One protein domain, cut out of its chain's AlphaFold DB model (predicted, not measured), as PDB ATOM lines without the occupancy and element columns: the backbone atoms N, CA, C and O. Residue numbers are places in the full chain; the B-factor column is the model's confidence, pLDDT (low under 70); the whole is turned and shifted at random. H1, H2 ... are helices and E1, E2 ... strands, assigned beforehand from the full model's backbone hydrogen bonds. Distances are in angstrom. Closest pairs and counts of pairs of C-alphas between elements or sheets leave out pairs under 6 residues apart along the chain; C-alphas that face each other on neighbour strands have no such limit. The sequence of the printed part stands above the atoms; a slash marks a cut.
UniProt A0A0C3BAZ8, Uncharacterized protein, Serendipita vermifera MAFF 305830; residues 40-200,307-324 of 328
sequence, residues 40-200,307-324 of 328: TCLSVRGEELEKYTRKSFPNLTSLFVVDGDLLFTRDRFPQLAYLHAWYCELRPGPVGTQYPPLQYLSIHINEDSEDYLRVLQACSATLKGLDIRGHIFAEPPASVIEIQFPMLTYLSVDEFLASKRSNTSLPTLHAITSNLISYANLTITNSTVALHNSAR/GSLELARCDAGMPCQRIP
ATOM      1  N   THR A  40     -52.553 -43.550  -5.898       88.81
ATOM      2  CA  THR A  40     -51.096 -43.349  -5.956       88.81
ATOM      3  C   THR A  40     -50.450 -44.156  -7.077       88.81
ATOM      4  O   THR A  40     -49.496 -43.696  -7.695       88.81
ATOM      5  N   CYS A  41     -51.032 -45.311  -7.407       88.25
ATOM      6  CA  CYS A  41     -50.600 -46.182  -8.493       88.25
ATOM      7  C   CYS A  41     -51.767 -46.499  -9.426       88.25
ATOM      8  O   CYS A  41     -52.871 -46.792  -8.960       88.25
ATOM      9  N   LEU A  42     -51.523 -46.468 -10.734       87.62
ATOM     10  CA  LEU A  42     -52.535 -46.768 -11.741       87.62
ATOM     11  C   LEU A  42     -51.928 -47.588 -12.879       87.62
ATOM     12  O   LEU A  42     -50.942 -47.170 -13.470       87.62
ATOM     13  N   SER A  43     -52.557 -48.718 -13.196       88.06
ATOM     14  CA  SER A  43     -52.263 -49.537 -14.374       88.06
ATOM     15  C   SER A  43     -53.502 -49.578 -15.256       88.06
ATOM     16  O   SER A  43     -54.547 -50.056 -14.810       88.06
ATOM     17  N   VAL A  44     -53.412 -49.059 -16.476       87.19
ATOM     18  CA  VAL A  44     -54.555 -48.908 -17.393       87.19
ATOM     19  C   VAL A  44     -54.121 -49.062 -18.846       87.19
ATOM     20  O   VAL A  44     -52.946 -48.929 -19.166       87.19
ATOM     21  N   ARG A  45     -55.080 -49.302 -19.740       86.12
ATOM     22  CA  ARG A  45     -54.846 -49.156 -21.182       86.12
ATOM     23  C   ARG A  45     -54.893 -47.682 -21.597       86.12
ATOM     24  O   ARG A  45     -55.587 -46.900 -20.935       86.12
ATOM     25  N   GLY A  46     -54.208 -47.296 -22.670       85.25
ATOM     26  CA  GLY A  46     -54.192 -45.912 -23.160       85.25
ATOM     27  C   GLY A  46     -55.590 -45.404 -23.508       85.25
ATOM     28  O   GLY A  46     -55.992 -44.358 -23.000       85.25
ATOM     29  N   GLU A  47     -56.396 -46.198 -24.218       84.38
ATOM     30  CA  GLU A  47     -57.800 -45.865 -24.534       84.38
ATOM     31  C   GLU A  47     -58.647 -45.568 -23.280       84.38
ATOM     32  O   GLU A  47     -59.505 -44.682 -23.265       84.38
ATOM     33  N   GLU A  48     -58.408 -46.294 -22.181       83.56
ATOM     34  CA  GLU A  48     -59.081 -46.023 -20.909       83.56
ATOM     35  C   GLU A  48     -58.579 -44.720 -20.288       83.56
ATOM     36  O   GLU A  48     -59.369 -43.941 -19.752       83.56
ATOM     37  N   LEU A  49     -57.274 -44.456 -20.379       85.25
ATOM     38  CA  LEU A  49     -56.671 -43.226 -19.883       85.25
ATOM     39  C   LEU A  49     -57.189 -41.983 -20.625       85.25
ATOM     40  O   LEU A  49     -57.351 -40.921 -20.005       85.25
ATOM     41  N   GLU A  50     -57.503 -42.112 -21.915       84.06
ATOM     42  CA  GLU A  50     -58.074 -41.043 -22.738       84.06
ATOM     43  C   GLU A  50     -59.435 -40.560 -22.226       84.06
ATOM     44  O   GLU A  50     -59.713 -39.351 -22.198       84.06
ATOM     45  N   LYS A  51     -60.249 -41.476 -21.684       84.06
ATOM     46  CA  LYS A  51     -61.528 -41.148 -21.027       84.06
ATOM     47  C   LYS A  51     -61.336 -40.206 -19.827       84.06
ATOM     48  O   LYS A  51     -62.286 -39.548 -19.392       84.06
ATOM     49  N   TYR A  52     -60.108 -40.086 -19.307       81.31
ATOM     50  CA  TYR A  52     -59.721 -39.205 -18.198       81.31
ATOM     51  C   TYR A  52     -58.845 -38.016 -18.619       81.31
ATOM     52  O   TYR A  52     -58.285 -37.349 -17.747       81.31
ATOM     53  N   THR A  53     -58.721 -37.711 -19.914       71.31
ATOM     54  CA  THR A  53     -57.854 -36.635 -20.461       71.31
ATOM     55  C   THR A  53     -57.976 -35.292 -19.743       71.31
ATOM     56  O   THR A  53     -56.974 -34.622 -19.514       71.31
ATOM     57  N   ARG A  54     -59.182 -34.914 -19.303       80.56
ATOM     58  CA  ARG A  54     -59.441 -33.636 -18.607       80.56
ATOM     59  C   ARG A  54     -59.321 -33.699 -17.080       80.56
ATOM     60  O   ARG A  54     -59.687 -32.742 -16.396       80.56
ATOM     61  N   LYS A  55     -58.923 -34.835 -16.504       86.69
ATOM     62  CA  LYS A  55     -58.852 -35.031 -15.050       86.69
ATOM     63  C   LYS A  55     -57.398 -35.073 -14.589       86.69
ATOM     64  O   LYS A  55     -56.554 -35.705 -15.214       86.69
ATOM     65  N   SER A  56     -57.152 -34.409 -13.464       92.50
ATOM     66  CA  SER A  56     -55.880 -34.455 -12.746       92.50
ATOM     67  C   SER A  56     -55.910 -35.550 -11.680       92.50
ATOM     68  O   SER A  56     -56.920 -35.711 -10.978       92.50
ATOM     69  N   PHE A  57     -54.803 -36.275 -11.567       93.56
ATOM     70  CA  PHE A  57     -54.506 -37.273 -10.548       93.56
ATOM     71  C   PHE A  57     -53.399 -36.717  -9.639       93.56
ATOM     72  O   PHE A  57     -52.219 -37.002  -9.839       93.56
ATOM     73  N   PRO A  58     -53.757 -35.880  -8.649       93.94
ATOM     74  CA  PRO A  58     -52.788 -35.046  -7.939       93.94
ATOM     75  C   PRO A  58     -51.793 -35.831  -7.078       93.94
ATOM     76  O   PRO A  58     -50.722 -35.314  -6.792       93.94
ATOM     77  N   ASN A  59     -52.149 -37.055  -6.678       92.56
ATOM     78  CA  ASN A  59     -51.346 -37.902  -5.797       92.56
ATOM     79  C   ASN A  59     -50.797 -39.146  -6.514       92.56
ATOM     80  O   ASN A  59     -50.275 -40.039  -5.854       92.56
ATOM     81  N   LEU A  60     -50.946 -39.231  -7.842       92.50
ATOM     82  CA  LEU A  60     -50.442 -40.361  -8.613       92.50
ATOM     83  C   LEU A  60     -48.925 -40.247  -8.746       92.50
ATOM     84  O   LEU A  60     -48.430 -39.309  -9.370       92.50
ATOM     85  N   THR A  61     -48.217 -41.211  -8.174       92.62
ATOM     86  CA  THR A  61     -46.756 -41.315  -8.200       92.62
ATOM     87  C   THR A  61     -46.273 -42.302  -9.253       92.62
ATOM     88  O   THR A  61     -45.180 -42.112  -9.788       92.62
ATOM     89  N   SER A  62     -47.099 -43.299  -9.594       91.94
ATOM     90  CA  SER A  62     -46.751 -44.357 -10.544       91.94
ATOM     91  C   SER A  62     -47.866 -44.634 -11.544       91.94
ATOM     92  O   SER A  62     -49.016 -44.869 -11.164       91.94
ATOM     93  N   LEU A  63     -47.514 -44.641 -12.827       91.94
ATOM     94  CA  LEU A  63     -48.430 -44.900 -13.930       91.94
ATOM     95  C   LEU A  63     -47.850 -45.980 -14.847       91.94
ATOM     96  O   LEU A  63     -46.725 -45.858 -15.328       91.94
ATOM     97  N   PHE A  64     -48.637 -47.020 -15.087       91.56
ATOM     98  CA  PHE A  64     -48.387 -48.052 -16.082       91.56
ATOM     99  C   PHE A  64     -49.473 -47.946 -17.154       91.56
ATOM    100  O   PHE A  64     -50.668 -48.013 -16.844       91.56
ATOM    101  N   VAL A  65     -49.063 -47.722 -18.397       90.38
ATOM    102  CA  VAL A  65     -49.960 -47.595 -19.547       90.38
ATOM    103  C   VAL A  65     -49.571 -48.627 -20.586       90.38
ATOM    104  O   VAL A  65     -48.387 -48.794 -20.863       90.38
ATOM    105  N   VAL A  66     -50.575 -49.302 -21.136       88.75
ATOM    106  CA  VAL A  66     -50.418 -50.244 -22.247       88.75
ATOM    107  C   VAL A  66     -51.279 -49.794 -23.411       88.75
ATOM    108  O   VAL A  66     -52.450 -49.500 -23.184       88.75
ATOM    109  N   ASP A  67     -50.723 -49.796 -24.618       85.31
ATOM    110  CA  ASP A  67     -51.402 -49.521 -25.889       85.31
ATOM    111  C   ASP A  67     -52.042 -48.127 -25.993       85.31
ATOM    112  O   ASP A  67     -52.963 -47.773 -25.253       85.31
ATOM    113  N   GLY A  68     -51.604 -47.351 -26.983       86.12
ATOM    114  CA  GLY A  68     -52.245 -46.098 -27.396       86.12
ATOM    115  C   GLY A  68     -51.441 -44.839 -27.089       86.12
ATOM    116  O   GLY A  68     -50.274 -44.886 -26.702       86.12
ATOM    117  N   ASP A  69     -52.081 -43.690 -27.271       88.00
ATOM    118  CA  ASP A  69     -51.396 -42.402 -27.256       88.00
ATOM    119  C   ASP A  69     -51.264 -41.844 -25.842       88.00
ATOM    120  O   ASP A  69     -52.241 -41.733 -25.090       88.00
ATOM    121  N   LEU A  70     -50.056 -41.420 -25.473       90.44
ATOM    122  CA  LEU A  70     -49.782 -40.937 -24.129       90.44
ATOM    123  C   LEU A  70     -49.261 -39.501 -24.118       90.44
ATOM    124  O   LEU A  70     -48.082 -39.235 -24.334       90.44
ATOM    125  N   LEU A  71     -50.147 -38.580 -23.728       90.88
ATOM    126  CA  LEU A  71     -49.787 -37.234 -23.282       90.88
ATOM    127  C   LEU A  71     -49.845 -37.152 -21.751       90.88
ATOM    128  O   LEU A  71     -50.928 -37.176 -21.143       90.88
ATOM    129  N   PHE A  72     -48.683 -36.981 -21.125       92.19
ATOM    130  CA  PHE A  72     -48.548 -36.824 -19.681       92.19
ATOM    131  C   PHE A  72     -47.933 -35.462 -19.344       92.19
ATOM    132  O   PHE A  72     -46.815 -35.139 -19.724       92.19
ATOM    133  N   THR A  73     -48.685 -34.634 -18.623       94.44
ATOM    134  CA  THR A  73     -48.258 -33.283 -18.240       94.44
ATOM    135  C   THR A  73     -48.297 -33.124 -16.731       94.44
ATOM    136  O   THR A  73     -49.019 -33.843 -16.030       94.44
ATOM    137  N   ARG A  74     -47.548 -32.149 -16.219       95.31
ATOM    138  CA  ARG A  74     -47.492 -31.837 -14.790       95.31
ATOM    139  C   ARG A  74     -48.858 -31.456 -14.217       95.31
ATOM    140  O   ARG A  74     -49.159 -31.827 -13.092       95.31
ATOM    141  N   ASP A  75     -49.714 -30.792 -14.988       94.25
ATOM    142  CA  ASP A  75     -51.067 -30.428 -14.536       94.25
ATOM    143  C   ASP A  75     -51.946 -31.662 -14.291       94.25
ATOM    144  O   ASP A  75     -52.763 -31.714 -13.360       94.25
ATOM    145  N   ARG A  76     -51.770 -32.693 -15.127       93.00
ATOM    146  CA  ARG A  76     -52.490 -33.960 -14.988       93.00
ATOM    147  C   ARG A  76     -51.888 -34.835 -13.899       93.00
ATOM    148  O   ARG A  76     -52.647 -35.451 -13.154       93.00
ATOM    149  N   PHE A  77     -50.564 -34.873 -13.799       95.19
ATOM    150  CA  PHE A  77     -49.840 -35.800 -12.937       95.19
ATOM    151  C   PHE A  77     -48.703 -35.094 -12.176       95.19
ATOM    152  O   PHE A  77     -47.528 -35.352 -12.427       95.19
ATOM    153  N   PRO A  78     -49.012 -34.183 -11.237       95.88
ATOM    154  CA  PRO A  78     -48.006 -33.301 -10.638       95.88
ATOM    155  C   PRO A  78     -46.971 -34.021  -9.766       95.88
ATOM    156  O   PRO A  78     -45.896 -33.470  -9.536       95.88
ATOM    157  N   GLN A  79     -47.291 -35.225  -9.282       94.81
ATOM    158  CA  GLN A  79     -46.429 -36.046  -8.422       94.81
ATOM    159  C   GLN A  79     -45.891 -37.303  -9.122       94.81
ATOM    160  O   GLN A  79     -45.271 -38.138  -8.467       94.81
ATOM    161  N   LEU A  80     -46.116 -37.454 -10.432       95.25
ATOM    162  CA  LEU A  80     -45.708 -38.658 -11.147       95.25
ATOM    163  C   LEU A  80     -44.185 -38.741 -11.218       95.25
ATOM    164  O   LEU A  80     -43.530 -37.861 -11.775       95.25
ATOM    165  N   ALA A  81     -43.655 -39.819 -10.649       94.94
ATOM    166  CA  ALA A  81     -42.232 -40.103 -10.551       94.94
ATOM    167  C   ALA A  81     -41.838 -41.351 -11.354       94.94
ATOM    168  O   ALA A  81     -40.689 -41.450 -11.780       94.94
ATOM    169  N   TYR A  82     -42.769 -42.282 -11.573       94.94
ATOM    170  CA  TYR A  82     -42.546 -43.508 -12.334       94.94
ATOM    171  C   TYR A  82     -43.566 -43.620 -13.463       94.94
ATOM    172  O   TYR A  82     -44.774 -43.660 -13.212       94.94
ATOM    173  N   LEU A  83     -43.082 -43.707 -14.699       94.44
ATOM    174  CA  LEU A  83     -43.907 -43.983 -15.867       94.44
ATOM    175  C   LEU A  83     -43.377 -45.211 -16.599       94.44
ATOM    176  O   LEU A  83     -42.213 -45.260 -16.984       94.44
ATOM    177  N   HIS A  84     -44.257 -46.174 -16.832       93.19
ATOM    178  CA  HIS A  84     -44.013 -47.283 -17.737       93.19
ATOM    179  C   HIS A  84     -45.049 -47.224 -18.854       93.19
ATOM    180  O   HIS A  84     -46.246 -47.356 -18.599       93.19
ATOM    181  N   ALA A  85     -44.584 -46.988 -20.075       91.81
ATOM    182  CA  ALA A  85     -45.398 -46.823 -21.267       91.81
ATOM    183  C   ALA A  85     -45.066 -47.953 -22.252       91.81
ATOM    184  O   ALA A  85     -44.047 -47.917 -22.945       91.81
ATOM    185  N   TRP A  86     -45.909 -48.981 -22.259       87.75
ATOM    186  CA  TRP A  86     -45.736 -50.203 -23.040       87.75
ATOM    187  C   TRP A  86     -46.610 -50.142 -24.294       87.75
ATOM    188  O   TRP A  86     -47.813 -49.922 -24.197       87.75
ATOM    189  N   TYR A  87     -46.011 -50.303 -25.473       85.00
ATOM    190  CA  TYR A  87     -46.672 -50.067 -26.766       85.00
ATOM    191  C   TYR A  87     -47.448 -48.730 -26.841       85.00
ATOM    192  O   TYR A  87     -48.537 -48.662 -27.407       85.00
ATOM    193  N   CYS A  88     -46.905 -47.655 -26.261       86.75
ATOM    194  CA  CYS A  88     -47.537 -46.335 -26.311       86.75
ATOM    195  C   CYS A  88     -46.801 -45.379 -27.253       86.75
ATOM    196  O   CYS A  88     -45.577 -45.270 -27.182       86.75
ATOM    197  N   GLU A  89     -47.546 -44.597 -28.037       87.50
ATOM    198  CA  GLU A  89     -46.991 -43.441 -28.746       87.50
ATOM    199  C   GLU A  89     -46.871 -42.272 -27.755       87.50
ATOM    200  O   GLU A  89     -47.869 -41.740 -27.253       87.50
ATOM    201  N   LEU A  90     -45.643 -41.869 -27.419       89.62
ATOM    202  CA  LEU A  90     -45.431 -40.713 -26.552       89.62
ATOM    203  C   LEU A  90     -45.683 -39.422 -27.323       89.62
ATOM    204  O   LEU A  90     -44.891 -39.048 -28.182       89.62
ATOM    205  N   ARG A  91     -46.738 -38.691 -26.954       89.44
ATOM    206  CA  ARG A  91     -47.077 -37.418 -27.596       89.44
ATOM    207  C   ARG A  91     -46.474 -36.239 -26.843       89.44
ATOM    208  O   ARG A  91     -46.810 -36.040 -25.668       89.44
ATOM    209  N   PRO A  92     -45.642 -35.407 -27.489       90.81
ATOM    210  CA  PRO A  92     -45.112 -34.224 -26.858       90.81
ATOM    211  C   PRO A  92     -46.242 -33.208 -26.711       90.81
ATOM    212  O   PRO A  92     -47.059 -32.996 -27.608       90.81
ATOM    213  N   GLY A  93     -46.286 -32.549 -25.561       89.38
ATOM    214  CA  GLY A  93     -47.131 -31.376 -25.417       89.38
ATOM    215  C   GLY A  93     -46.628 -30.208 -26.279       89.38
ATOM    216  O   GLY A  93     -45.486 -30.217 -26.749       89.38
ATOM    217  N   PRO A  94     -47.448 -29.158 -26.464       90.81
ATOM    218  CA  PRO A  94     -47.016 -27.932 -27.131       90.81
ATOM    219  C   PRO A  94     -45.789 -27.307 -26.447       90.81
ATOM    220  O   PRO A  94     -45.497 -27.575 -25.276       90.81
ATOM    221  N   VAL A  95     -45.083 -26.426 -27.158       88.31
ATOM    222  CA  VAL A  95     -43.928 -25.688 -26.615       88.31
ATOM    223  C   VAL A  95     -44.298 -25.016 -25.287       88.31
ATOM    224  O   VAL A  95     -45.336 -24.366 -25.175       88.31
ATOM    225  N   GLY A  96     -43.446 -25.187 -24.272       88.62
ATOM    226  CA  GLY A  96     -43.691 -24.695 -22.912       88.62
ATOM    227  C   GLY A  96     -44.465 -25.662 -22.009       88.62
ATOM    228  O   GLY A  96     -44.707 -25.337 -20.846       88.62
ATOM    229  N   THR A  97     -44.828 -26.853 -22.501       92.62
ATOM    230  CA  THR A  97     -45.426 -27.904 -21.665       92.62
ATOM    231  C   THR A  97     -44.494 -28.282 -20.523       92.62
ATOM    232  O   THR A  97     -43.333 -28.626 -20.733       92.62
ATOM    233  N   GLN A  98     -45.029 -28.261 -19.303       95.12
ATOM    234  CA  GLN A  98     -44.343 -28.798 -18.138       95.12
ATOM    235  C   GLN A  98     -44.648 -30.286 -18.003       95.12
ATOM    236  O   GLN A  98     -45.815 -30.687 -17.928       95.12
ATOM    237  N   TYR A  99     -43.598 -31.092 -17.915       95.44
ATOM    238  CA  TYR A  99     -43.706 -32.517 -17.637       95.44
ATOM    239  C   TYR A  99     -43.614 -32.780 -16.127       95.44
ATOM    240  O   TYR A  99     -43.079 -31.949 -15.379       95.44
ATOM    241  N   PRO A 100     -44.185 -33.893 -15.639       94.94
ATOM    242  CA  PRO A 100     -43.994 -34.334 -14.263       94.94
ATOM    243  C   PRO A 100     -42.508 -34.529 -13.924       94.94
ATOM    244  O   PRO A 100     -41.716 -34.802 -14.825       94.94
ATOM    245  N   PRO A 101     -42.120 -34.432 -12.639       93.88
ATOM    246  CA  PRO A 101     -40.746 -34.654 -12.192       93.88
ATOM    247  C   PRO A 101     -40.391 -36.155 -12.198       93.88
ATOM    248  O   PRO A 101     -40.159 -36.760 -11.148       93.88
ATOM    249  N   LEU A 102     -40.381 -36.761 -13.387       96.19
ATOM    250  CA  LEU A 102     -40.130 -38.184 -13.581       96.19
ATOM    251  C   LEU A 102     -38.724 -38.558 -13.115       96.19
ATOM    252  O   LEU A 102     -37.736 -37.952 -13.525       96.19
ATOM    253  N   GLN A 103     -38.647 -39.599 -12.293       96.31
ATOM    254  CA  GLN A 103     -37.400 -40.234 -11.873       96.31
ATOM    255  C   GLN A 103     -37.131 -41.509 -12.674       96.31
ATOM    256  O   GLN A 103     -35.973 -41.846 -12.907       96.31
ATOM    257  N   TYR A 104     -38.183 -42.200 -13.113       96.25
ATOM    258  CA  TYR A 104     -38.093 -43.461 -13.836       96.25
ATOM    259  C   TYR A 104     -39.021 -43.449 -15.043       96.25
ATOM    260  O   TYR A 104     -40.202 -43.113 -14.914       96.25
ATOM    261  N   LEU A 105     -38.481 -43.829 -16.197       95.62
ATOM    262  CA  LEU A 105     -39.214 -43.881 -17.453       95.62
ATOM    263  C   LEU A 105     -38.875 -45.165 -18.216       95.62
ATOM    264  O   LEU A 105     -37.714 -45.398 -18.539       95.62
ATOM    265  N   SER A 106     -39.893 -45.984 -18.480       93.75
ATOM    266  CA  SER A 106     -39.833 -47.137 -19.383       93.75
ATOM    267  C   SER A 106     -40.646 -46.803 -20.619       93.75
ATOM    268  O   SER A 106     -41.822 -46.457 -20.479       93.75
ATOM    269  N   ILE A 107     -40.050 -46.907 -21.801       91.69
ATOM    270  CA  ILE A 107     -40.734 -46.629 -23.064       91.69
ATOM    271  C   ILE A 107     -40.525 -47.765 -24.049       91.69
ATOM    272  O   ILE A 107     -39.446 -48.352 -24.118       91.69
ATOM    273  N   HIS A 108     -41.572 -48.034 -24.818       86.62
ATOM    274  CA  HIS A 108     -41.533 -48.946 -25.942       86.62
ATOM    275  C   HIS A 108     -41.769 -48.170 -27.245       86.62
ATOM    276  O   HIS A 108     -42.816 -47.543 -27.403       86.62
ATOM    277  N   ILE A 109     -40.788 -48.175 -28.146       79.69
ATOM    278  CA  ILE A 109     -40.776 -47.417 -29.400       79.69
ATOM    279  C   ILE A 109     -41.161 -48.357 -30.546       79.69
ATOM    280  O   ILE A 109     -40.360 -49.193 -30.967       79.69
ATOM    281  N   ASN A 110     -42.388 -48.202 -31.046       68.19
ATOM    282  CA  ASN A 110     -42.940 -49.023 -32.131       68.19
ATOM    283  C   ASN A 110     -42.881 -48.368 -33.513       68.19
ATOM    284  O   ASN A 110     -42.953 -49.073 -34.513       68.19
ATOM    285  N   GLU A 111     -42.830 -47.038 -33.573       65.62
ATOM    286  CA  GLU A 111     -43.048 -46.281 -34.807       65.62
ATOM    287  C   GLU A 111     -41.933 -45.268 -35.057       65.62
ATOM    288  O   GLU A 111     -41.215 -44.864 -34.139       65.62
ATOM    289  N   ASP A 112     -41.840 -44.822 -36.311       66.06
ATOM    290  CA  ASP A 112     -40.814 -43.918 -36.828       66.06
ATOM    291  C   ASP A 112     -40.995 -42.452 -36.401       66.06
ATOM    292  O   ASP A 112     -40.856 -41.524 -37.201       66.06
ATOM    293  N   SER A 113     -41.356 -42.223 -35.142       74.69
ATOM    294  CA  SER A 113     -41.593 -40.887 -34.612       74.69
ATOM    295  C   SER A 113     -40.421 -40.425 -33.755       74.69
ATOM    296  O   SER A 113     -39.987 -41.117 -32.839       74.69
ATOM    297  N   GLU A 114     -39.926 -39.211 -34.000       81.50
ATOM    298  CA  GLU A 114     -38.916 -38.558 -33.150       81.50
ATOM    299  C   GLU A 114     -39.522 -37.952 -31.870       81.50
ATOM    300  O   GLU A 114     -38.827 -37.356 -31.044       81.50
ATOM    301  N   ASP A 115     -40.836 -38.076 -31.687       86.69
ATOM    302  CA  ASP A 115     -41.562 -37.450 -30.588       86.69
ATOM    303  C   ASP A 115     -41.124 -37.957 -29.210       86.69
ATOM    304  O   ASP A 115     -41.046 -37.170 -28.256       86.69
ATOM    305  N   TYR A 116     -40.723 -39.229 -29.110       86.94
ATOM    306  CA  TYR A 116     -40.168 -39.769 -27.870       86.94
ATOM    307  C   TYR A 116     -38.897 -39.015 -27.448       86.94
ATOM    308  O   TYR A 116     -38.715 -38.767 -26.257       86.94
ATOM    309  N   LEU A 117     -38.053 -38.571 -28.391       89.38
ATOM    310  CA  LEU A 117     -36.826 -37.829 -28.078       89.38
ATOM    311  C   LEU A 117     -37.131 -36.465 -27.466       89.38
ATOM    312  O   LEU A 117     -36.462 -36.056 -26.518       89.38
ATOM    313  N   ARG A 118     -38.179 -35.782 -27.944       90.44
ATOM    314  CA  ARG A 118     -38.627 -34.507 -27.359       90.44
ATOM    315  C   ARG A 118     -39.103 -34.694 -25.924       90.44
ATOM    316  O   ARG A 118     -38.795 -33.876 -25.057       90.44
ATOM    317  N   VAL A 119     -39.831 -35.778 -25.663       92.38
ATOM    318  CA  VAL A 119     -40.292 -36.123 -24.313       92.38
ATOM    319  C   VAL A 119     -39.116 -36.497 -23.407       92.38
ATOM    320  O   VAL A 119     -39.039 -36.004 -22.278       92.38
ATOM    321  N   LEU A 120     -38.165 -37.297 -23.903       93.38
ATOM    322  CA  LEU A 120     -36.936 -37.639 -23.181       93.38
ATOM    323  C   LEU A 120     -36.133 -36.389 -22.824       93.38
ATOM    324  O   LEU A 120     -35.747 -36.232 -21.667       93.38
ATOM    325  N   GLN A 121     -35.940 -35.474 -23.776       93.62
ATOM    326  CA  GLN A 121     -35.224 -34.222 -23.550       93.62
ATOM    327  C   GLN A 121     -35.919 -33.351 -22.497       93.62
ATOM    328  O   GLN A 121     -35.256 -32.756 -21.653       93.62
ATOM    329  N   ALA A 122     -37.253 -33.308 -22.496       93.31
ATOM    330  CA  ALA A 122     -38.006 -32.534 -21.516       93.31
ATOM    331  C   ALA A 122     -37.959 -33.129 -20.094       93.31
ATOM    332  O   ALA A 122     -38.085 -32.390 -19.118       93.31
ATOM    333  N   CYS A 123     -37.761 -34.444 -19.968       95.50
ATOM    334  CA  CYS A 123     -37.672 -35.139 -18.679       95.50
ATOM    335  C   CYS A 123     -36.221 -35.364 -18.208       95.50
ATOM    336  O   CYS A 123     -36.001 -35.787 -17.072       95.50
ATOM    337  N   SER A 124     -35.221 -35.092 -19.052       96.19
ATOM    338  CA  SER A 124     -33.845 -35.567 -18.858       96.19
ATOM    339  C   SER A 124     -33.191 -35.083 -17.561       96.19
ATOM    340  O   SER A 124     -32.393 -35.801 -16.957       96.19
ATOM    341  N   ALA A 125     -33.568 -33.889 -17.096       95.81
ATOM    342  CA  ALA A 125     -33.010 -33.265 -15.903       95.81
ATOM    343  C   ALA A 125     -33.323 -34.019 -14.599       95.81
ATOM    344  O   ALA A 125     -32.570 -33.882 -13.637       95.81
ATOM    345  N   THR A 126     -34.414 -34.792 -14.545       96.38
ATOM    346  CA  THR A 126     -34.879 -35.460 -13.314       96.38
ATOM    347  C   THR A 126     -34.745 -36.981 -13.345       96.38
ATOM    348  O   THR A 126     -34.843 -37.620 -12.294       96.38
ATOM    349  N   LEU A 127     -34.512 -37.567 -14.523       97.31
ATOM    350  CA  LEU A 127     -34.451 -39.016 -14.696       97.31
ATOM    351  C   LEU A 127     -33.231 -39.629 -13.998       97.31
ATOM    352  O   LEU A 127     -32.091 -39.213 -14.201       97.31
ATOM    353  N   LYS A 128     -33.497 -40.669 -13.207       96.75
ATOM    354  CA  LYS A 128     -32.524 -41.546 -12.539       96.75
ATOM    355  C   LYS A 128     -32.398 -42.901 -13.225       96.75
ATOM    356  O   LYS A 128     -31.305 -43.473 -13.219       96.75
ATOM    357  N   GLY A 129     -33.491 -43.394 -13.806       96.56
ATOM    358  CA  GLY A 129     -33.529 -44.637 -14.569       96.56
ATOM    359  C   GLY A 129     -34.314 -44.481 -15.867       96.56
ATOM    360  O   GLY A 129     -35.421 -43.938 -15.865       96.56
ATOM    361  N   LEU A 130     -33.741 -44.979 -16.957       96.12
ATOM    362  CA  LEU A 130     -34.334 -44.968 -18.289       96.12
ATOM    363  C   LEU A 130     -34.248 -46.373 -18.893       96.12
ATOM    364  O   LEU A 130     -33.157 -46.928 -18.977       96.12
ATOM    365  N   ASP A 131     -35.385 -46.941 -19.285       93.50
ATOM    366  CA  ASP A 131     -35.470 -48.182 -20.062       93.50
ATOM    367  C   ASP A 131     -36.123 -47.876 -21.410       93.50
ATOM    368  O   ASP A 131     -37.248 -47.375 -21.463       93.50
ATOM    369  N   ILE A 132     -35.394 -48.135 -22.490       90.31
ATOM    370  CA  ILE A 132     -35.849 -47.934 -23.858       90.31
ATOM    371  C   ILE A 132     -35.867 -49.294 -24.530       90.31
ATOM    372  O   ILE A 132     -34.838 -49.958 -24.637       90.31
ATOM    373  N   ARG A 133     -37.037 -49.680 -25.020       85.56
ATOM    374  CA  ARG A 133     -37.201 -50.876 -25.838       85.56
ATOM    375  C   ARG A 133     -37.748 -50.478 -27.195       85.56
ATOM    376  O   ARG A 133     -38.561 -49.560 -27.251       85.56
ATOM    377  N   GLY A 134     -37.351 -51.144 -28.271       78.00
ATOM    378  CA  GLY A 134     -37.936 -50.891 -29.592       78.00
ATOM    379  C   GLY A 134     -36.925 -50.853 -30.730       78.00
ATOM    380  O   GLY A 134     -35.826 -51.396 -30.636       78.00
ATOM    381  N   HIS A 135     -37.307 -50.176 -31.809       72.81
ATOM    382  CA  HIS A 135     -36.454 -49.924 -32.973       72.81
ATOM    383  C   HIS A 135     -35.515 -48.743 -32.690       72.81
ATOM    384  O   HIS A 135     -35.794 -47.602 -33.044       72.81
ATOM    385  N   ILE A 136     -34.424 -49.007 -31.968       66.25
ATOM    386  CA  ILE A 136     -33.529 -47.952 -31.452       66.25
ATOM    387  C   ILE A 136     -32.352 -47.691 -32.408       66.25
ATOM    388  O   ILE A 136     -31.758 -46.610 -32.389       66.25
ATOM    389  N   PHE A 137     -32.030 -48.662 -33.270       64.94
ATOM    390  CA  PHE A 137     -30.881 -48.606 -34.164       64.94
ATOM    391  C   PHE A 137     -31.288 -48.637 -35.629       64.94
ATOM    392  O   PHE A 137     -32.088 -49.457 -36.070       64.94
ATOM    393  N   ALA A 138     -30.636 -47.767 -36.390       61.12
ATOM    394  CA  ALA A 138     -30.408 -47.951 -37.808       61.12
ATOM    395  C   ALA A 138     -28.891 -47.966 -38.012       61.12
ATOM    396  O   ALA A 138     -28.181 -47.179 -37.384       61.12
ATOM    397  N   GLU A 139     -28.381 -48.858 -38.861       62.47
ATOM    398  CA  GLU A 139     -26.968 -48.855 -39.240       62.47
ATOM    399  C   GLU A 139     -26.836 -48.635 -40.754       62.47
ATOM    400  O   GLU A 139     -27.263 -49.487 -41.537       62.47
ATOM    401  N   PRO A 140     -26.266 -47.495 -41.193       63.53
ATOM    402  CA  PRO A 140     -25.794 -46.366 -40.378       63.53
ATOM    403  C   PRO A 140     -26.951 -45.552 -39.753       63.53
ATOM    404  O   PRO A 140     -28.039 -45.500 -40.334       63.53
ATOM    405  N   PRO A 141     -26.732 -44.879 -38.604       68.38
ATOM    406  CA  PRO A 141     -27.758 -44.026 -38.011       68.38
ATOM    407  C   PRO A 141     -28.042 -42.826 -38.921       68.38
ATOM    408  O   PRO A 141     -27.115 -42.238 -39.484       68.38
ATOM    409  N   ALA A 142     -29.314 -42.430 -39.044       72.44
ATOM    410  CA  ALA A 142     -29.693 -41.245 -39.825       72.44
ATOM    411  C   ALA A 142     -29.069 -39.968 -39.254       72.44
ATOM    412  O   ALA A 142     -28.600 -39.088 -39.975       72.44
ATOM    413  N   SER A 143     -29.099 -39.872 -37.927       79.12
ATOM    414  CA  SER A 143     -28.494 -38.815 -37.134       79.12
ATOM    415  C   SER A 143     -28.292 -39.311 -35.702       79.12
ATOM    416  O   SER A 143     -28.869 -40.321 -35.296       79.12
ATOM    417  N   VAL A 144     -27.452 -38.611 -34.942       84.50
ATOM    418  CA  VAL A 144     -27.236 -38.876 -33.518       84.50
ATOM    419  C   VAL A 144     -27.760 -37.683 -32.736       84.50
ATOM    420  O   VAL A 144     -27.357 -36.548 -32.994       84.50
ATOM    421  N   ILE A 145     -28.667 -37.936 -31.796       88.62
ATOM    422  CA  ILE A 145     -29.246 -36.907 -30.934       88.62
ATOM    423  C   ILE A 145     -28.667 -37.063 -29.537       88.62
ATOM    424  O   ILE A 145     -28.864 -38.075 -28.866       88.62
ATOM    425  N   GLU A 146     -27.948 -36.036 -29.098       93.00
ATOM    426  CA  GLU A 146     -27.346 -35.993 -27.773       93.00
ATOM    427  C   GLU A 146     -28.329 -35.423 -26.748       93.00
ATOM    428  O   GLU A 146     -28.849 -34.315 -26.909       93.00
ATOM    429  N   ILE A 147     -28.554 -36.156 -25.656       94.62
ATOM    430  CA  ILE A 147     -29.370 -35.684 -24.531       94.62
ATOM    431  C   ILE A 147     -28.557 -35.788 -23.244       94.62
ATOM    432  O   ILE A 147     -27.983 -36.831 -22.929       94.62
ATOM    433  N   GLN A 148     -28.522 -34.692 -22.483       96.56
ATOM    434  CA  GLN A 148     -27.868 -34.642 -21.180       96.56
ATOM    435  C   GLN A 148     -28.798 -35.148 -20.079       96.56
ATOM    436  O   GLN A 148     -29.884 -34.602 -19.875       96.56
ATOM    437  N   PHE A 149     -28.322 -36.137 -19.327       96.88
ATOM    438  CA  PHE A 149     -29.007 -36.718 -18.182       96.88
ATOM    439  C   PHE A 149     -28.140 -36.607 -16.914       96.88
ATOM    440  O   PHE A 149     -27.398 -37.533 -16.573       96.88
ATOM    441  N   PRO A 150     -28.209 -35.480 -16.183       95.62
ATOM    442  CA  PRO A 150     -27.313 -35.211 -15.055       95.62
ATOM    443  C   PRO A 150     -27.523 -36.145 -13.852       95.62
ATOM    444  O   PRO A 150     -26.607 -36.328 -13.050       95.62
ATOM    445  N   MET A 151     -28.716 -36.732 -13.710       96.00
ATOM    446  CA  MET A 151     -29.089 -37.585 -12.575       96.00
ATOM    447  C   MET A 151     -29.175 -39.078 -12.923       96.00
ATOM    448  O   MET A 151     -29.493 -39.882 -12.046       96.00
ATOM    449  N   LEU A 152     -28.901 -39.463 -14.175       97.12
ATOM    450  CA  LEU A 152     -29.147 -40.821 -14.655       97.12
ATOM    451  C   LEU A 152     -28.091 -41.795 -14.140       97.12
ATOM    452  O   LEU A 152     -26.906 -41.677 -14.453       97.12
ATOM    453  N   THR A 153     -28.567 -42.778 -13.381       97.00
ATOM    454  CA  THR A 153     -27.774 -43.845 -12.756       97.00
ATOM    455  C   THR A 153     -27.978 -45.205 -13.417       97.00
ATOM    456  O   THR A 153     -27.106 -46.066 -13.300       97.00
ATOM    457  N   TYR A 154     -29.088 -45.378 -14.138       96.69
ATOM    458  CA  TYR A 154     -29.453 -46.602 -14.843       96.69
ATOM    459  C   TYR A 154     -29.926 -46.294 -16.265       96.69
ATOM    460  O   TYR A 154     -30.822 -45.467 -16.451       96.69
ATOM    461  N   LEU A 155     -29.358 -46.990 -17.249       95.62
ATOM    462  CA  LEU A 155     -29.793 -46.964 -18.644       95.62
ATOM    463  C   LEU A 155     -29.966 -48.401 -19.138       95.62
ATOM    464  O   LEU A 155     -29.070 -49.223 -18.962       95.62
ATOM    465  N   SER A 156     -31.099 -48.687 -19.764       92.75
ATOM    466  CA  SER A 156     -31.393 -49.960 -20.410       92.75
ATOM    467  C   SER A 156     -31.851 -49.721 -21.835       92.75
ATOM    468  O   SER A 156     -32.654 -48.820 -22.086       92.75
ATOM    469  N   VAL A 157     -31.292 -50.503 -22.750       88.75
ATOM    470  CA  VAL A 157     -31.595 -50.475 -24.176       88.75
ATOM    471  C   VAL A 157     -31.822 -51.907 -24.635       88.75
ATOM    472  O   VAL A 157     -30.961 -52.768 -24.444       88.75
ATOM    473  N   ASP A 158     -32.980 -52.147 -25.240       84.75
ATOM    474  CA  ASP A 158     -33.396 -53.450 -25.753       84.75
ATOM    475  C   ASP A 158     -33.947 -53.310 -27.179       84.75
ATOM    476  O   ASP A 158     -34.892 -52.556 -27.424       84.75
ATOM    477  N   GLU A 159     -33.336 -54.013 -28.133       75.06
ATOM    478  CA  GLU A 159     -33.731 -53.978 -29.542       75.06
ATOM    479  C   GLU A 159     -34.380 -55.307 -29.948       75.06
ATOM    480  O   GLU A 159     -33.755 -56.368 -29.877       75.06
ATOM    481  N   PHE A 160     -35.619 -55.252 -30.441       67.12
ATOM    482  CA  PHE A 160     -36.342 -56.447 -30.884       67.12
ATOM    483  C   PHE A 160     -35.792 -56.999 -32.192       67.12
ATOM    484  O   PHE A 160     -35.606 -56.270 -33.154       67.12
ATOM    485  N   LEU A 161     -35.677 -58.324 -32.303       52.44
ATOM    486  CA  LEU A 161     -35.214 -59.001 -33.525       52.44
ATOM    487  C   LEU A 161     -36.056 -58.702 -34.776       52.44
ATOM    488  O   LEU A 161     -35.529 -58.741 -35.890       52.44
ATOM    489  N   ALA A 162     -37.342 -58.380 -34.604       49.81
ATOM    490  CA  ALA A 162     -38.221 -57.962 -35.696       49.81
ATOM    491  C   ALA A 162     -37.791 -56.621 -36.334       49.81
ATOM    492  O   ALA A 162     -38.189 -56.332 -37.464       49.81
ATOM    493  N   SER A 163     -36.927 -55.840 -35.666       49.53
ATOM    494  CA  SER A 163     -36.381 -54.572 -36.163       49.53
ATOM    495  C   SER A 163     -35.466 -54.702 -37.366       49.53
ATOM    496  O   SER A 163     -35.383 -53.764 -38.157       49.53
ATOM    497  N   LYS A 164     -34.878 -55.884 -37.588       50.97
ATOM    498  CA  LYS A 164     -33.946 -56.146 -38.699       50.97
ATOM    499  C   LYS A 164     -34.544 -55.921 -40.094       50.97
ATOM    500  O   LYS A 164     -33.799 -55.923 -41.069       50.97
ATOM    501  N   ARG A 165     -35.870 -55.783 -40.213       49.16
ATOM    502  CA  ARG A 165     -36.578 -55.571 -41.490       49.16
ATOM    503  C   ARG A 165     -37.112 -54.149 -41.680       49.16
ATOM    504  O   ARG A 165     -37.744 -53.902 -42.706       49.16
ATOM    505  N   SER A 166     -36.897 -53.234 -40.731       53.53
ATOM    506  CA  SER A 166     -37.344 -51.854 -40.916       53.53
ATOM    507  C   SER A 166     -36.404 -51.104 -41.860       53.53
ATOM    508  O   SER A 166     -35.196 -51.070 -41.646       53.53
ATOM    509  N   ASN A 167     -36.960 -50.494 -42.909       52.97
ATOM    510  CA  ASN A 167     -36.218 -49.662 -43.866       52.97
ATOM    511  C   ASN A 167     -36.042 -48.211 -43.380       52.97
ATOM    512  O   ASN A 167     -35.592 -47.355 -44.144       52.97
ATOM    513  N   THR A 168     -36.452 -47.905 -42.154       54.84
ATOM    514  CA  THR A 168     -36.487 -46.541 -41.633       54.84
ATOM    515  C   THR A 168     -35.267 -46.232 -40.784       54.84
ATOM    516  O   THR A 168     -34.899 -46.931 -39.843       54.84
ATOM    517  N   SER A 169     -34.593 -45.156 -41.174       60.31
ATOM    518  CA  SER A 169     -33.397 -44.661 -40.521       60.31
ATOM    519  C   SER A 169     -33.817 -43.741 -39.370       60.31
ATOM    520  O   SER A 169     -34.093 -42.562 -39.600       60.31
ATOM    521  N   LEU A 170     -33.917 -44.273 -38.151       65.12
ATOM    522  CA  LEU A 170     -34.255 -43.467 -36.973       65.12
ATOM    523  C   LEU A 170     -33.016 -42.767 -36.396       65.12
ATOM    524  O   LEU A 170     -31.899 -43.283 -36.522       65.12
ATOM    525  N   PRO A 171     -33.181 -41.580 -35.781       70.06
ATOM    526  CA  PRO A 171     -32.110 -40.972 -35.009       70.06
ATOM    527  C   PRO A 171     -31.736 -41.862 -33.821       70.06
ATOM    528  O   PRO A 171     -32.600 -42.322 -33.072       70.06
ATOM    529  N   THR A 172     -30.437 -42.055 -33.611       78.81
ATOM    530  CA  THR A 172     -29.914 -42.787 -32.457       78.81
ATOM    531  C   THR A 172     -29.696 -41.831 -31.292       78.81
ATOM    532  O   THR A 172     -29.058 -40.785 -31.431       78.81
ATOM    533  N   LEU A 173     -30.206 -42.197 -30.116       85.94
ATOM    534  CA  LEU A 173     -29.947 -41.474 -28.876       85.94
ATOM    535  C   LEU A 173     -28.499 -41.696 -28.418       85.94
ATOM    536  O   LEU A 173     -28.073 -42.831 -28.219       85.94
ATOM    537  N   HIS A 174     -27.783 -40.607 -28.141       90.06
ATOM    538  CA  HIS A 174     -26.551 -40.630 -27.360       90.06
ATOM    539  C   HIS A 174     -26.791 -39.980 -25.991       90.06
ATOM    540  O   HIS A 174     -27.015 -38.771 -25.871       90.06
ATOM    541  N   ALA A 175     -26.757 -40.790 -24.934       92.06
ATOM    542  CA  ALA A 175     -26.964 -40.343 -23.566       92.06
ATOM    543  C   ALA A 175     -25.664 -39.788 -22.964       92.06
ATOM    544  O   ALA A 175     -24.727 -40.524 -22.639       92.06
ATOM    545  N   ILE A 176     -25.630 -38.475 -22.744       94.44
ATOM    546  CA  ILE A 176     -24.559 -37.814 -21.999       94.44
ATOM    547  C   ILE A 176     -24.913 -37.887 -20.517       94.44
ATOM    548  O   ILE A 176     -25.825 -37.211 -20.042       94.44
ATOM    549  N   THR A 177     -24.174 -38.691 -19.767       93.19
ATOM    550  CA  THR A 177     -24.350 -38.862 -18.321       93.19
ATOM    551  C   THR A 177     -23.001 -38.696 -17.625       93.19
ATOM    552  O   THR A 177     -21.947 -38.787 -18.256       93.19
ATOM    553  N   SER A 178     -23.028 -38.353 -16.341       88.44
ATOM    554  CA  SER A 178     -21.849 -38.270 -15.471       88.44
ATOM    555  C   SER A 178     -21.884 -39.281 -14.323       88.44
ATOM    556  O   SER A 178     -20.879 -39.458 -13.640       88.44
ATOM    557  N   ASN A 179     -23.031 -39.933 -14.107       91.00
ATOM    558  CA  ASN A 179     -23.337 -40.713 -12.907       91.00
ATOM    559  C   ASN A 179     -23.879 -42.115 -13.234       91.00
ATOM    560  O   ASN A 179     -24.498 -42.742 -12.374       91.00
ATOM    561  N   LEU A 180     -23.677 -42.615 -14.459       95.94
ATOM    562  CA  LEU A 180     -24.190 -43.925 -14.861       95.94
ATOM    563  C   LEU A 180     -23.462 -45.039 -14.100       95.94
ATOM    564  O   LEU A 180     -22.252 -45.206 -14.255       95.94
ATOM    565  N   ILE A 181     -24.201 -45.792 -13.288       96.31
ATOM    566  CA  ILE A 181     -23.682 -46.889 -12.456       96.31
ATOM    567  C   ILE A 181     -24.019 -48.239 -13.090       96.31
ATOM    568  O   ILE A 181     -23.192 -49.152 -13.077       96.31
ATOM    569  N   SER A 182     -25.215 -48.348 -13.663       96.81
ATOM    570  CA  SER A 182     -25.743 -49.579 -14.230       96.81
ATOM    571  C   SER A 182     -26.131 -49.371 -15.686       96.81
ATOM    572  O   SER A 182     -26.802 -48.393 -16.021       96.81
ATOM    573  N   TYR A 183     -25.734 -50.306 -16.541       94.75
ATOM    574  CA  TYR A 183     -26.079 -50.302 -17.956       94.75
ATOM    575  C   TYR A 183     -26.579 -51.683 -18.378       94.75
ATOM    576  O   TYR A 183     -25.949 -52.693 -18.070       94.75
ATOM    577  N   ALA A 184     -27.712 -51.729 -19.067       91.88
ATOM    578  CA  ALA A 184     -28.204 -52.928 -19.721       91.88
ATOM    579  C   ALA A 184     -28.226 -52.695 -21.232       91.88
ATOM    580  O   ALA A 184     -28.951 -51.832 -21.715       91.88
ATOM    581  N   ASN A 185     -27.425 -53.466 -21.964       87.69
ATOM    582  CA  ASN A 185     -27.450 -53.502 -23.415       87.69
ATOM    583  C   ASN A 185     -27.901 -54.880 -23.893       87.69
ATOM    584  O   ASN A 185     -27.119 -55.835 -23.926       87.69
ATOM    585  N   LEU A 186     -29.177 -54.982 -24.236       81.94
ATOM    586  CA  LEU A 186     -29.789 -56.209 -24.733       81.94
ATOM    587  C   LEU A 186     -29.852 -56.231 -26.265       81.94
ATOM    588  O   LEU A 186     -30.438 -57.141 -26.842       81.94
ATOM    589  N   THR A 187     -29.197 -55.275 -26.930       74.75
ATOM    590  CA  THR A 187     -29.125 -55.222 -28.389       74.75
ATOM    591  C   THR A 187     -28.328 -56.403 -28.920       74.75
ATOM    592  O   THR A 187     -27.289 -56.788 -28.380       74.75
ATOM    593  N   ILE A 188     -28.835 -56.999 -29.992       67.56
ATOM    594  CA  ILE A 188     -28.266 -58.210 -30.602       67.56
ATOM    595  C   ILE A 188     -27.510 -57.854 -31.895       67.56
ATOM    596  O   ILE A 188     -26.771 -58.665 -32.454       67.56
ATOM    597  N   THR A 189     -27.651 -56.618 -32.363       65.75
ATOM    598  CA  THR A 189     -26.880 -56.053 -33.465       65.75
ATOM    599  C   THR A 189     -25.544 -55.517 -32.943       65.75
ATOM    600  O   THR A 189     -25.475 -54.879 -31.890       65.75
ATOM    601  N   ASN A 190     -24.459 -55.800 -33.671       60.47
ATOM    602  CA  ASN A 190     -23.144 -55.223 -33.395       60.47
ATOM    603  C   ASN A 190     -23.162 -53.750 -33.819       60.47
ATOM    604  O   ASN A 190     -22.695 -53.420 -34.905       60.47
ATOM    605  N   SER A 191     -23.727 -52.874 -32.989       63.38
ATOM    606  CA  SER A 191     -23.678 -51.439 -33.250       63.38
ATOM    607  C   SER A 191     -22.272 -50.905 -32.990       63.38
ATOM    608  O   SER A 191     -21.683 -51.146 -31.940       63.38
ATOM    609  N   THR A 192     -21.750 -50.127 -33.933       58.91
ATOM    610  CA  THR A 192     -20.490 -49.385 -33.763       58.91
ATOM    611  C   THR A 192     -20.658 -48.077 -32.976       58.91
ATOM    612  O   THR A 192     -19.675 -47.384 -32.699       58.91
ATOM    613  N   VAL A 193     -21.892 -47.715 -32.609       63.66
ATOM    614  CA  VAL A 193     -22.222 -46.432 -31.981       63.66
ATOM    615  C   VAL A 193     -22.316 -46.592 -30.469       63.66
ATOM    616  O   VAL A 193     -23.187 -47.282 -29.944       63.66
ATOM    617  N   ALA A 194     -21.453 -45.883 -29.743       73.12
ATOM    618  CA  ALA A 194     -21.575 -45.781 -28.296       73.12
ATOM    619  C   ALA A 194     -22.868 -45.033 -27.927       73.12
ATOM    620  O   ALA A 194     -23.036 -43.859 -28.261       73.12
ATOM    621  N   LEU A 195     -23.759 -45.687 -27.181       81.94
ATOM    622  CA  LEU A 195     -25.017 -45.088 -26.716       81.94
ATOM    623  C   LEU A 195     -24.855 -44.140 -25.531       81.94
ATOM    624  O   LEU A 195     -25.780 -43.409 -25.186       81.94
ATOM    625  N   HIS A 196     -23.699 -44.165 -24.877       85.94
ATOM    626  CA  HIS A 196     -23.411 -43.305 -23.745       85.94
ATOM    627  C   HIS A 196     -21.915 -42.999 -23.649       85.94
ATOM    628  O   HIS A 196     -21.064 -43.779 -24.076       85.94
ATOM    629  N   ASN A 197     -21.571 -41.885 -23.007       87.56
ATOM    630  CA  ASN A 197     -20.182 -41.459 -22.789       87.56
ATOM    631  C   ASN A 197     -19.567 -41.967 -21.461       87.56
ATOM    632  O   ASN A 197     -18.361 -41.861 -21.246       87.56
ATOM    633  N   SER A 198     -20.379 -42.533 -20.563       85.75
ATOM    634  CA  SER A 198     -19.994 -42.899 -19.184       85.75
ATOM    635  C   SER A 198     -19.427 -44.313 -18.991       85.75
ATOM    636  O   SER A 198     -19.572 -44.906 -17.927       85.75
ATOM    637  N   ALA A 199     -18.742 -44.882 -19.985       84.44
ATOM    638  CA  ALA A 199     -18.191 -46.243 -19.885       84.44
ATOM    639  C   ALA A 199     -17.339 -46.481 -18.621       84.44
ATOM    640  O   ALA A 199     -17.385 -47.545 -18.011       84.44
ATOM    641  N   ARG A 200     -16.604 -45.461 -18.168       87.94
ATOM    642  CA  ARG A 200     -15.717 -45.567 -17.004       87.94
ATOM    643  C   ARG A 200     -16.428 -45.580 -15.652       87.94
ATOM    644  O   ARG A 200     -15.782 -45.947 -14.677       87.94
ATOM    645  N   GLY A 307     -30.441 -49.387  -9.266       88.44
ATOM    646  CA  GLY A 307     -31.125 -48.254  -9.896       88.44
ATOM    647  C   GLY A 307     -32.090 -48.625 -11.027       88.44
ATOM    648  O   GLY A 307     -32.686 -47.715 -11.609       88.44
ATOM    649  N   SER A 308     -32.274 -49.916 -11.335       88.12
ATOM    650  CA  SER A 308     -33.209 -50.354 -12.372       88.12
ATOM    651  C   SER A 308     -34.660 -50.019 -12.031       88.12
ATOM    652  O   SER A 308     -35.054 -49.838 -10.873       88.12
ATOM    653  N   LEU A 309     -35.487 -49.981 -13.076       84.19
ATOM    654  CA  LEU A 309     -36.924 -49.787 -12.937       84.19
ATOM    655  C   LEU A 309     -37.610 -50.949 -12.204       84.19
ATOM    656  O   LEU A 309     -38.677 -50.739 -11.633       84.19
ATOM    657  N   GLU A 310     -37.014 -52.145 -12.202       79.06
ATOM    658  CA  GLU A 310     -37.523 -53.324 -11.490       79.06
ATOM    659  C   GLU A 310     -37.516 -53.087  -9.973       79.06
ATOM    660  O   GLU A 310     -38.504 -53.383  -9.304       79.06
ATOM    661  N   LEU A 311     -36.452 -52.471  -9.443       76.81
ATOM    662  CA  LEU A 311     -36.350 -52.112  -8.024       76.81
ATOM    663  C   LEU A 311     -37.322 -50.983  -7.658       76.81
ATOM    664  O   LEU A 311     -38.077 -51.092  -6.693       76.81
ATOM    665  N   ALA A 312     -37.365 -49.925  -8.476       74.88
ATOM    666  CA  ALA A 312     -38.228 -48.768  -8.229       74.88
ATOM    667  C   ALA A 312     -39.726 -49.123  -8.251       74.88
ATOM    668  O   ALA A 312     -40.532 -48.517  -7.542       74.88
ATOM    669  N   ARG A 313     -40.104 -50.118  -9.058       67.00
ATOM    670  CA  ARG A 313     -41.479 -50.604  -9.176       67.00
ATOM    671  C   ARG A 313     -41.985 -51.253  -7.886       67.00
ATOM    672  O   ARG A 313     -43.138 -51.019  -7.524       67.00
ATOM    673  N   CYS A 314     -41.141 -52.030  -7.208       55.19
ATOM    674  CA  CYS A 314     -41.471 -52.699  -5.948       55.19
ATOM    675  C   CYS A 314     -41.648 -51.690  -4.801       55.19
ATOM    676  O   CYS A 314     -42.607 -51.779  -4.035       55.19
ATOM    677  N   ASP A 315     -40.770 -50.686  -4.727       57.66
ATOM    678  CA  ASP A 315     -40.796 -49.668  -3.668       57.66
ATOM    679  C   ASP A 315     -41.949 -48.668  -3.822       57.66
ATOM    680  O   ASP A 315     -42.436 -48.104  -2.842       57.66
ATOM    681  N   ALA A 316     -42.441 -48.471  -5.048       53.06
ATOM    682  CA  ALA A 316     -43.563 -47.580  -5.324       53.06
ATOM    683  C   ALA A 316     -44.925 -48.098  -4.811       53.06
ATOM    684  O   ALA A 316     -45.950 -47.464  -5.063       53.06
ATOM    685  N   GLY A 317     -44.967 -49.239  -4.114       46.66
ATOM    686  CA  GLY A 317     -46.203 -49.831  -3.600       46.66
ATOM    687  C   GLY A 317     -47.110 -50.398  -4.694       46.66
ATOM    688  O   GLY A 317     -48.289 -50.650  -4.443       46.66
ATOM    689  N   MET A 318     -46.584 -50.600  -5.907       46.25
ATOM    690  CA  MET A 318     -47.268 -51.426  -6.891       46.25
ATOM    691  C   MET A 318     -47.077 -52.888  -6.481       46.25
ATOM    692  O   MET A 318     -45.930 -53.303  -6.313       46.25
ATOM    693  N   PRO A 319     -48.148 -53.699  -6.346       44.88
ATOM    694  CA  PRO A 319     -47.957 -55.140  -6.324       44.88
ATOM    695  C   PRO A 319     -47.177 -55.474  -7.592       44.88
ATOM    696  O   PRO A 319     -47.532 -54.975  -8.665       44.88
ATOM    697  N   CYS A 320     -46.083 -56.221  -7.462       44.75
ATOM    698  CA  CYS A 320     -45.248 -56.635  -8.580       44.75
ATOM    699  C   CYS A 320     -46.135 -57.406  -9.562       44.75
ATOM    700  O   CYS A 320     -46.314 -58.613  -9.431       44.75
ATOM    701  N   GLN A 321     -46.794 -56.706 -10.490       42.84
ATOM    702  CA  GLN A 321     -47.662 -57.366 -11.448       42.84
ATOM    703  C   GLN A 321     -46.748 -58.272 -12.268       42.84
ATOM    704  O   GLN A 321     -45.776 -57.824 -12.880       42.84
ATOM    705  N   ARG A 322     -47.067 -59.560 -12.320       38.19
ATOM    706  CA  ARG A 322     -46.701 -60.318 -13.506       38.19
ATOM    707  C   ARG A 322     -47.254 -59.519 -14.682       38.19
ATOM    708  O   ARG A 322     -48.464 -59.292 -14.734       38.19
ATOM    709  N   ILE A 323     -46.374 -59.009 -15.545       42.84
ATOM    710  CA  ILE A 323     -46.802 -58.659 -16.899       42.84
ATOM    711  C   ILE A 323     -47.430 -59.966 -17.401       42.84
ATOM    712  O   ILE A 323     -46.771 -60.999 -17.256       42.84
ATOM    713  N   PRO A 324     -48.719 -59.992 -17.786       37.22
ATOM    714  CA  PRO A 324     -49.337 -61.241 -18.204       37.22
ATOM    715  C   PRO A 324     -48.471 -61.865 -19.296       37.22
ATOM    716  O   PRO A 324     -47.983 -61.125 -20.144       37.22
TER     717      PRO A 324
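What this domain is: This is residues 40 to 200 and 307 to 324 of the 328 residues of an uncharacterized protein of Serendipita vermifera MAFF 305830 (UniProt A0A0C3BAZ8). What shape does the chain make? It is a solenoid, a chain wound in stacked turns: the parallel sheet E1 E2 E3 E4 E5 E7 E9 makes one long wall, with H2 and the small parallel sheet E6 E8 across from part of it and loops closing the turns. H4 lies by the beginnings of E3, E4 and E5. What is it made of? The printed part has 179 residues, with four named helices and nine named strands in the order E1 H1 E2 E3 E4 H2 E5 E6 E7 H3 E8 E9 H4; the class is mixed, with under half of the residues in named elements. The whole is compact and rounded, with a radius of gyration of the C-alphas of 15.8 A and spans of 44 by 37 by 34 A.

Where its parts are: Where do the first elements lie? E1, residues 41 to 45, begins at C-alpha 41 (-50.600, -46.182, -8.493). H1 is residues 46 to 50, E2 62 to 70, E3 82 to 90 and E4 104 to 109, 16.3 A long. What follows? H2 is residues 115 to 123, 12.7 A long, E5 129 to 134, 16.9 A, E6 144 to 149, 15.6 A, and E7 154 to 158. H3 is residues 161 to 165, E8 172 to 177, 15.7 A, E9 182 to 185, and H4 309 to 315, ending at C-alpha 315 (-40.796, -49.668, -3.668).

How they stand to each other: How do the strands pair? In the twisted large sheet, E1 and E2 are parallel at 14 degrees, with N 42 and O 62 3.0 A apart, and E4 and E5 at 9 degrees, with N 107 and O 131 2.9 A apart, both within hydrogen-bond range. E2 bends by 122 degrees at residue 67 and E3 by 115 degrees at residue 87. E6 and E8 are parallel at 28 degrees, with N 149 and O 176 within hydrogen-bond range at 2.8 A. Where are the helices? H1 and H2 are on opposite faces of the large sheet, at heights of 5.5 A and 9.0 A; E1, H1, E2 and E4, H2, E5 are strand-helix-strand units, parallel neighbours joined through a helix, with right-handed crossovers. H4 only grazes that sheet with residues 309 to 313, and H3 is not on it. The closest C-alphas of H2 and E6, Gln 121 and Ile 147, are 6.1 A apart. Are the helix backbones complete? In H1 and H2 every O i to N i+4 pair is within hydrogen-bond range; H4 has 2 of 3, and H3 has 0 of 1 but 1 of 2 O i to N i+3 pairs.

The domain as a whole: How large is it, and is it cut? The two C-alphas farthest apart, those of Lys 51 and Arg 200, are 46.2 A apart. Residues 201 to 306 are not printed, and C-alphas 200 and 307 are 17.2 A apart across the cut. Which links are long, and where is confidence low? The links H1 to E2, E2 to E3 and E3 to E4 are long. The mean pLDDT of the printed part is 82.3, with 38 residues under 70, among them 160 to 170 and 313 to 324.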